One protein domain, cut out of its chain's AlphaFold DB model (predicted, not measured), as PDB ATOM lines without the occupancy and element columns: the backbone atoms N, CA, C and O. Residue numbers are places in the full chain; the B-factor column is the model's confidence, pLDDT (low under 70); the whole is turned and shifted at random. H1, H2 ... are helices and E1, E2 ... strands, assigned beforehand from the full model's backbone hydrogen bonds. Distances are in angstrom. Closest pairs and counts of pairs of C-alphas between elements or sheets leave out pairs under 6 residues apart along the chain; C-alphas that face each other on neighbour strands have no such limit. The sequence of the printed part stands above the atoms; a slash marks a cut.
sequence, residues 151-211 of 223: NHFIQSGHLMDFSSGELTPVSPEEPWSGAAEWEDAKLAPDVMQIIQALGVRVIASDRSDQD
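AT A GLANCE: This is residues 151 to 211 of the 223 residues of an uncharacterized protein of Sphingobium sp. TB-6 (UniProt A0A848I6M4). A small sheet, E2 E1 E3, lies between H1 at one end and short H2 at the other, with the long unnamed stretch 162 to 188 folded beside E2. The 61 printed residues run E1 E2 H1 E3 H2, a mixed class with under half in named elements. The whole is compact, radius of gyration of the C-alphas 10.9 A, spans 29 by 22 by 21 A.

HOW THE PARTS SIT: E1, residues 152 to 155, and E2, residues 158 to 161, form an antiparallel hairpin; N 153 and O 160 are 2.8 A apart. E3, residues 201 to 203, is parallel to E1; N 154 and O 201 are 2.9 A apart. H1, residues 189 to 197, only grazes the mixed sheet; its closest C-alpha to E3 is Gln 196, 7.5 A from Val 202. H2, residues 207 to 211, is not on the sheet. Every O i to N i+4 pair is within hydrogen-bond range in H1, 0 of 1 in H2, with 0 of 2 O i to N i+3 pairs.

IN THESE COORDINATES: E1, 10.0 A long, begins at C-alpha 152 (-10.738, 26.911, 48.986). E2 measures 10.1 A and H1 12.5 A. H2 ends at C-alpha 211 (6.000, 40.944, 38.645).

THE WHOLE: The printed part has no cut. The link E2 to H1 is long. Residues 206 to 211 are under pLDDT 70.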
ATOM      1  N   ASN A 151     -11.470  25.703  52.959       91.75
ATOM      2  CA  ASN A 151     -10.100  25.488  52.508       91.75
ATOM      3  C   ASN A 151      -9.839  25.988  51.081       91.75
ATOM      4  O   ASN A 151      -8.685  26.191  50.727       91.75
ATOM      5  N   HIS A 152     -10.884  26.293  50.306       94.12
ATOM      6  CA  HIS A 152     -10.738  26.911  48.986       94.12
ATOM      7  C   HIS A 152     -10.755  28.446  49.044       94.12
ATOM      8  O   HIS A 152     -11.484  29.057  49.834       94.12
ATOM      9  N   PHE A 153      -9.987  29.075  48.153       95.06
ATOM     10  CA  PHE A 153      -9.868  30.524  47.985       95.06
ATOM     11  C   PHE A 153      -9.804  30.900  46.503       95.06
ATOM     12  O   PHE A 153      -9.419  30.098  45.659       95.06
ATOM     13  N   ILE A 154     -10.142  32.150  46.185       95.50
ATOM     14  CA  ILE A 154      -9.948  32.726  44.850       95.50
ATOM     15  C   ILE A 154      -8.834  33.771  44.912       95.50
ATOM     16  O   ILE A 154      -8.956  34.751  45.651       95.50
ATOM     17  N   GLN A 155      -7.793  33.612  44.095       95.00
ATOM     18  CA  GLN A 155      -6.700  34.577  43.953       95.00
ATOM     19  C   GLN A 155      -6.528  34.977  42.487       95.00
ATOM     20  O   GLN A 155      -6.240  34.144  41.635       95.00
ATOM     21  N   SER A 156      -6.713  36.263  42.169       92.06
ATOM     22  CA  SER A 156      -6.596  36.777  40.789       92.06
ATOM     23  C   SER A 156      -7.390  35.968  39.747       92.06
ATOM     24  O   SER A 156      -6.931  35.791  38.623       92.06
ATOM     25  N   GLY A 157      -8.563  35.444  40.120       93.75
ATOM     26  CA  GLY A 157      -9.396  34.608  39.244       93.75
ATOM     27  C   GLY A 157      -9.002  33.127  39.170       93.75
ATOM     28  O   GLY A 157      -9.585  32.405  38.368       93.75
ATOM     29  N   HIS A 158      -8.063  32.672  39.999       96.00
ATOM     30  CA  HIS A 158      -7.626  31.279  40.081       96.00
ATOM     31  C   HIS A 158      -8.112  30.642  41.376       96.00
ATOM     32  O   HIS A 158      -8.212  31.317  42.407       96.00
ATOM     33  N   LEU A 159      -8.429  29.355  41.307       96.69
ATOM     34  CA  LEU A 159      -8.812  28.542  42.445       96.69
ATOM     35  C   LEU A 159      -7.563  28.075  43.197       96.69
ATOM     36  O   LEU A 159      -6.640  27.504  42.620       96.69
ATOM     37  N   MET A 160      -7.560  28.314  44.499       96.44
ATOM     38  CA  MET A 160      -6.481  27.948  45.404       96.44
ATOM     39  C   MET A 160      -7.034  27.043  46.501       96.44
ATOM     40  O   MET A 160      -8.136  27.288  46.993       96.44
ATOM     41  N   ASP A 161      -6.252  26.060  46.925       94.44
ATOM     42  CA  ASP A 161      -6.493  25.259  48.125       94.44
ATOM     43  C   ASP A 161      -5.500  25.645  49.233       94.44
ATOM     44  O   ASP A 161      -4.370  26.049  48.958       94.44
ATOM     45  N   PHE A 162      -5.943  25.549  50.487       93.25
ATOM     46  CA  PHE A 162      -5.155  25.811  51.695       93.25
ATOM     47  C   PHE A 162      -5.220  24.655  52.704       93.25
ATOM     48  O   PHE A 162      -4.836  24.813  53.866       93.25
ATOM     49  N   SER A 163      -5.709  23.479  52.298       88.88
ATOM     50  CA  SER A 163      -5.871  22.331  53.199       88.88
ATOM     51  C   SER A 163      -4.554  21.873  53.850       88.88
ATOM     52  O   SER A 163      -4.558  21.365  54.974       88.88
ATOM     53  N   SER A 164      -3.420  22.104  53.179       86.81
ATOM     54  CA  SER A 164      -2.065  21.770  53.639       86.81
ATOM     55  C   SER A 164      -1.404  22.853  54.504       86.81
ATOM     56  O   SER A 164      -0.317  22.629  55.038       86.81
ATOM     57  N   GLY A 165      -2.037  24.022  54.660       88.44
ATOM     58  CA  GLY A 165      -1.438  25.203  55.294       88.44
ATOM     59  C   GLY A 165      -0.578  26.065  54.360       88.44
ATOM     60  O   GLY A 165      -0.055  27.090  54.800       88.44
ATOM     61  N   GLU A 166      -0.463  25.694  53.084       90.44
ATOM     62  CA  GLU A 166       0.126  26.507  52.016       90.44
ATOM     63  C   GLU A 166      -0.910  26.746  50.914       90.44
ATOM     64  O   GLU A 166      -1.743  25.885  50.648       90.44
ATOM     65  N   LEU A 167      -0.882  27.926  50.283       91.88
ATOM     66  CA  LEU A 167      -1.788  28.245  49.176       91.88
ATOM     67  C   LEU A 167      -1.264  27.631  47.881       91.88
ATOM     68  O   LEU A 167      -0.279  28.118  47.319       91.88
ATOM     69  N   THR A 168      -1.954  26.610  47.381       94.38
ATOM     70  CA  THR A 168      -1.593  25.923  46.136       94.38
ATOM     71  C   THR A 168      -2.692  26.065  45.086       94.38
ATOM     72  O   THR A 168      -3.861  25.894  45.426       94.38
ATOM     73  N   PRO A 169      -2.358  26.372  43.821       96.50
ATOM     74  CA  PRO A 169      -3.335  26.344  42.734       96.50
ATOM     75  C   PRO A 169      -3.883  24.926  42.547       96.50
ATOM     76  O   PRO A 169      -3.124  23.960  42.629       96.50
ATOM     77  N   VAL A 170      -5.185  24.797  42.292       96.31
ATOM     78  CA  VAL A 170      -5.850  23.506  42.041       96.31
ATOM     79  C   VAL A 170      -6.786  23.607  40.842       96.31
ATOM     80  O   VAL A 170      -7.341  24.672  40.565       96.31
ATOM     81  N   SER A 171      -6.970  22.495  40.129       96.19
ATOM     82  CA  SER A 171      -7.883  22.439  38.985       96.19
ATOM     83  C   SER A 171      -9.331  22.630  39.456       96.19
ATOM     84  O   SER A 171      -9.750  21.946  40.387       96.19
ATOM     85  N   PRO A 172     -10.141  23.493  38.820       94.88
ATOM     86  CA  PRO A 172     -11.570  23.592  39.110       94.88
ATOM     87  C   PRO A 172     -12.364  22.341  38.717       94.88
ATOM     88  O   PRO A 172     -13.476  22.151  39.202       94.88
ATOM     89  N   GLU A 173     -11.828  21.507  37.825       94.19
ATOM     90  CA  GLU A 173     -12.488  20.278  37.366       94.19
ATOM     91  C   GLU A 173     -12.176  19.092  38.284       94.19
ATOM     92  O   GLU A 173     -13.025  18.224  38.486       94.19
ATOM     93  N   GLU A 174     -10.985  19.085  38.888       92.94
ATOM     94  CA  GLU A 174     -10.533  18.038  39.807       92.94
ATOM     95  C   GLU A 174      -9.709  18.606  40.981       92.94
ATOM     96  O   GLU A 174      -8.520  18.304  41.121       92.94
ATOM     97  N   PRO A 175     -10.302  19.425  41.870       91.12
ATOM     98  CA  PRO A 175      -9.553  20.086  42.947       91.12
ATOM     99  C   PRO A 175      -8.934  19.119  43.968       91.12
ATOM    100  O   PRO A 175      -7.973  19.457  44.653       91.12
ATOM    101  N   TRP A 176      -9.440  17.888  44.048       92.62
ATOM    102  CA  TRP A 176      -8.907  16.823  44.905       92.62
ATOM    103  C   TRP A 176      -7.681  16.100  44.318       92.62
ATOM    104  O   TRP A 176      -7.078  15.286  45.019       92.62
ATOM    105  N   SER A 177      -7.321  16.339  43.050       91.50
ATOM    106  CA  SER A 177      -6.200  15.659  42.372       91.50
ATOM    107  C   SER A 177      -4.823  16.224  42.758       91.50
ATOM    108  O   SER A 177      -3.795  15.668  42.370       91.50
ATOM    109  N   GLY A 178      -4.791  17.285  43.571       89.19
ATOM    110  CA  GLY A 178      -3.577  17.936  44.057       89.19
ATOM    111  C   GLY A 178      -3.297  19.263  43.355       89.19
ATOM    112  O   GLY A 178      -4.179  19.855  42.734       89.19
ATOM    113  N   ALA A 179      -2.059  19.743  43.492       92.94
ATOM    114  CA  ALA A 179      -1.649  21.009  42.900       92.94
ATOM    115  C   ALA A 179      -1.698  20.940  41.365       92.94
ATOM    116  O   ALA A 179      -1.179  19.999  40.765       92.94
ATOM    117  N   ALA A 180      -2.302  21.953  40.754       94.19
ATOM    118  CA  ALA A 180      -2.347  22.145  39.311       94.19
ATOM    119  C   ALA A 180      -1.353  23.230  38.879       94.19
ATOM    120  O   ALA A 180      -0.831  23.983  39.702       94.19
ATOM    121  N   GLU A 181      -1.115  23.351  37.577       94.31
ATOM    122  CA  GLU A 181      -0.440  24.533  37.047       94.31
ATOM    123  C   GLU A 181      -1.327  25.775  37.212       94.31
ATOM    124  O   GLU A 181      -2.556  25.695  37.282       94.31
ATOM    125  N   TRP A 182      -0.702  26.953  37.276       92.19
ATOM    126  CA  TRP A 182      -1.425  28.201  37.535       92.19
ATOM    127  C   TRP A 182      -2.527  28.472  36.502       92.19
ATOM    128  O   TRP A 182      -3.635  28.827  36.884       92.19
ATOM    129  N   GLU A 183      -2.257  28.265  35.211       93.00
ATOM    130  CA  GLU A 183      -3.246  28.495  34.146       93.00
ATOM    131  C   GLU A 183      -4.432  27.521  34.214       93.00
ATOM    132  O   GLU A 183      -5.567  27.913  33.932       93.00
ATOM    133  N   ASP A 184      -4.195  26.286  34.662       94.06
ATOM    134  CA  ASP A 184      -5.231  25.259  34.808       94.06
ATOM    135  C   ASP A 184      -6.136  25.522  36.021       94.06
ATOM    136  O   ASP A 184      -7.255  25.021  36.091       94.06
ATOM    137  N   ALA A 185      -5.692  26.362  36.961       94.94
ATOM    138  CA  ALA A 185      -6.482  26.789  38.114       94.94
ATOM    139  C   ALA A 185      -7.498  27.901  37.791       94.94
ATOM    140  O   ALA A 185      -8.229  28.368  38.671       94.94
ATOM    141  N   LYS A 186      -7.538  28.391  36.548       96.62
ATOM    142  CA  LYS A 186      -8.339  29.556  36.165       96.62
ATOM    143  C   LYS A 186      -9.837  29.269  36.197       96.62
ATOM    144  O   LYS A 186     -10.338  28.337  35.576       96.62
ATOM    145  N   LEU A 187     -10.584  30.154  36.852       95.56
ATOM    146  CA  LEU A 187     -12.038  30.070  36.927       95.56
ATOM    147  C   LEU A 187     -12.710  30.854  35.800       95.56
ATOM    148  O   LEU A 187     -12.360  32.000  35.500       95.56
ATOM    149  N   ALA A 188     -13.764  30.269  35.234       94.00
ATOM    150  CA  ALA A 188     -14.712  31.025  34.430       94.00
ATOM    151  C   ALA A 188     -15.410  32.095  35.306       94.00
ATOM    152  O   ALA A 188     -15.709  31.827  36.476       94.00
ATOM    153  N   PRO A 189     -15.693  33.311  34.789       92.50
ATOM    154  CA  PRO A 189     -16.231  34.404  35.606       92.50
ATOM    155  C   PRO A 189     -17.566  34.099  36.299       92.50
ATOM    156  O   PRO A 189     -17.806  34.561  37.413       92.50
ATOM    157  N   ASP A 190     -18.435  33.329  35.651       91.06
ATOM    158  CA  ASP A 190     -19.729  32.896  36.182       91.06
ATOM    159  C   ASP A 190     -19.580  31.839  37.284       91.06
ATOM    160  O   ASP A 190     -20.210  31.950  38.335       91.06
ATOM    161  N   VAL A 191     -18.682  30.870  37.097       93.88
ATOM    162  CA  VAL A 191     -18.316  29.890  38.131       93.88
ATOM    163  C   VAL A 191     -17.729  30.601  39.352       93.88
ATOM    164  O   VAL A 191     -18.142  30.332  40.478       93.88
ATOM    165  N   MET A 192     -16.843  31.578  39.143       93.94
ATOM    166  CA  MET A 192     -16.264  32.385  40.220       93.94
ATOM    167  C   MET A 192     -17.339  33.105  41.049       93.94
ATOM    168  O   MET A 192     -17.273  33.089  42.278       93.94
ATOM    169  N   GLN A 193     -18.347  33.706  40.407       91.69
ATOM    170  CA  GLN A 193     -19.453  34.370  41.111       91.69
ATOM    171  C   GLN A 193     -20.261  33.390  41.971       91.69
ATOM    172  O   GLN A 193     -20.629  33.719  43.101       91.69
ATOM    173  N   ILE A 194     -20.511  32.178  41.466       92.75
ATOM    174  CA  ILE A 194     -21.226  31.139  42.218       92.75
ATOM    175  C   ILE A 194     -20.388  30.668  43.409       92.75
ATOM    176  O   ILE A 194     -20.901  30.599  44.523       92.75
ATOM    177  N   ILE A 195     -19.096  30.407  43.204       93.06
ATOM    178  CA  ILE A 195     -18.164  29.993  44.261       93.06
ATOM    179  C   ILE A 195     -18.097  31.048  45.381       93.06
ATOM    180  O   ILE A 195     -18.198  30.712  46.563       93.06
ATOM    181  N   GLN A 196     -18.031  32.336  45.031       91.88
ATOM    182  CA  GLN A 196     -18.105  33.430  46.010       91.88
ATOM    183  C   GLN A 196     -19.437  33.435  46.770       91.88
ATOM    184  O   GLN A 196     -19.457  33.597  47.991       91.88
ATOM    185  N   ALA A 197     -20.554  33.222  46.072       89.62
ATOM    186  CA  ALA A 197     -21.876  33.145  46.690       89.62
ATOM    187  C   ALA A 197     -22.049  31.910  47.601       89.62
ATOM    188  O   ALA A 197     -22.838  31.964  48.548       89.62
ATOM    189  N   LEU A 198     -21.286  30.835  47.364       89.19
ATOM    190  CA  LEU A 198     -21.171  29.667  48.251       89.19
ATOM    191  C   LEU A 198     -20.317  29.946  49.503       89.19
ATOM    192  O   LEU A 198     -20.304  29.140  50.432       89.19
ATOM    193  N   GLY A 199     -19.661  31.109  49.578       89.75
ATOM    194  CA  GLY A 199     -18.919  31.573  50.752       89.75
ATOM    195  C   GLY A 199     -17.404  31.399  50.672       89.75
ATOM    196  O   GLY A 199     -16.722  31.656  51.667       89.75
ATOM    197  N   VAL A 200     -16.870  31.002  49.513       92.25
ATOM    198  CA  VAL A 200     -15.422  30.973  49.266       92.25
ATOM    199  C   VAL A 200     -14.873  32.396  49.216       92.25
ATOM    200  O   VAL A 200     -15.465  33.304  48.624       92.25
ATOM    201  N   ARG A 201     -13.729  32.607  49.868       92.56
ATOM    202  CA  ARG A 201     -13.144  33.941  50.046       92.56
ATOM    203  C   ARG A 201     -12.269  34.324  48.859       92.56
ATOM    204  O   ARG A 201     -11.571  33.492  48.291       92.56
ATOM    205  N   VAL A 202     -12.252  35.618  48.549       92.12
ATOM    206  CA  VAL A 202     -11.313  36.212  47.591       92.12
ATOM    207  C   VAL A 202     -10.150  36.819  48.361       92.12
ATOM    208  O   VAL A 202     -10.368  37.608  49.283       92.12
ATOM    209  N   ILE A 203      -8.929  36.470  47.976       91.19
ATOM    210  CA  ILE A 203      -7.700  37.033  48.532       91.19
ATOM    211  C   ILE A 203      -7.033  37.943  47.500       91.19
ATOM    212  O   ILE A 203      -7.031  37.662  46.300       91.19
ATOM    213  N   ALA A 204      -6.500  39.074  47.965       81.81
ATOM    214  CA  ALA A 204      -5.763  39.991  47.105       81.81
ATOM    215  C   ALA A 204      -4.463  39.329  46.622       81.81
ATOM    216  O   ALA A 204      -3.824  38.588  47.369       81.81
ATOM    217  N   SER A 205      -4.057  39.603  45.383       70.88
ATOM    218  CA  SER A 205      -2.692  39.311  44.959       70.88
ATOM    219  C   SER A 205      -1.745  40.330  45.579       70.88
ATOM    220  O   SER A 205      -1.933  41.541  45.424       70.88
ATOM    221  N   ASP A 206      -0.697  39.857  46.251       59.50
ATOM    222  CA  ASP A 206       0.443  40.724  46.518       59.50
ATOM    223  C   ASP A 206       1.113  41.022  45.173       59.50
ATOM    224  O   ASP A 206       1.647  40.139  44.498       59.50
ATOM    225  N   ARG A 207       1.057  42.295  44.759       49.88
ATOM    226  CA  ARG A 207       1.600  42.799  43.482       49.88
ATOM    227  C   ARG A 207       3.058  42.385  43.226       49.88
ATOM    228  O   ARG A 207       3.488  42.381  42.081       49.88
ATOM    229  N   SER A 208       3.816  42.031  44.263       51.12
ATOM    230  CA  SER A 208       5.225  41.645  44.158       51.12
ATOM    231  C   SER A 208       5.477  40.267  43.546       51.12
ATOM    232  O   SER A 208       6.576  40.049  43.037       51.12
ATOM    233  N   ASP A 209       4.514  39.343  43.595       53.06
ATOM    234  CA  ASP A 209       4.725  37.971  43.106       53.06
ATOM    235  C   ASP A 209       4.354  37.809  41.631       53.06
ATOM    236  O   ASP A 209       4.962  37.003  40.925       53.06
ATOM    237  N   GLN A 210       3.436  38.639  41.134       51.66
ATOM    238  CA  GLN A 210       3.062  38.670  39.720       51.66
ATOM    239  C   GLN A 210       4.204  39.242  38.858       51.66
ATOM    240  O   GLN A 210       4.624  38.602  37.896       51.66
ATOM    241  N   ASP A 211       4.824  40.344  39.300       51.16
ATOM    242  CA  ASP A 211       6.000  40.944  38.645       51.16
ATOM    243  C   ASP A 211       7.233  40.020  38.644       51.16
ATOM    244  O   ASP A 211       8.087  40.111  37.760       51.16
TER     245      ASP A 211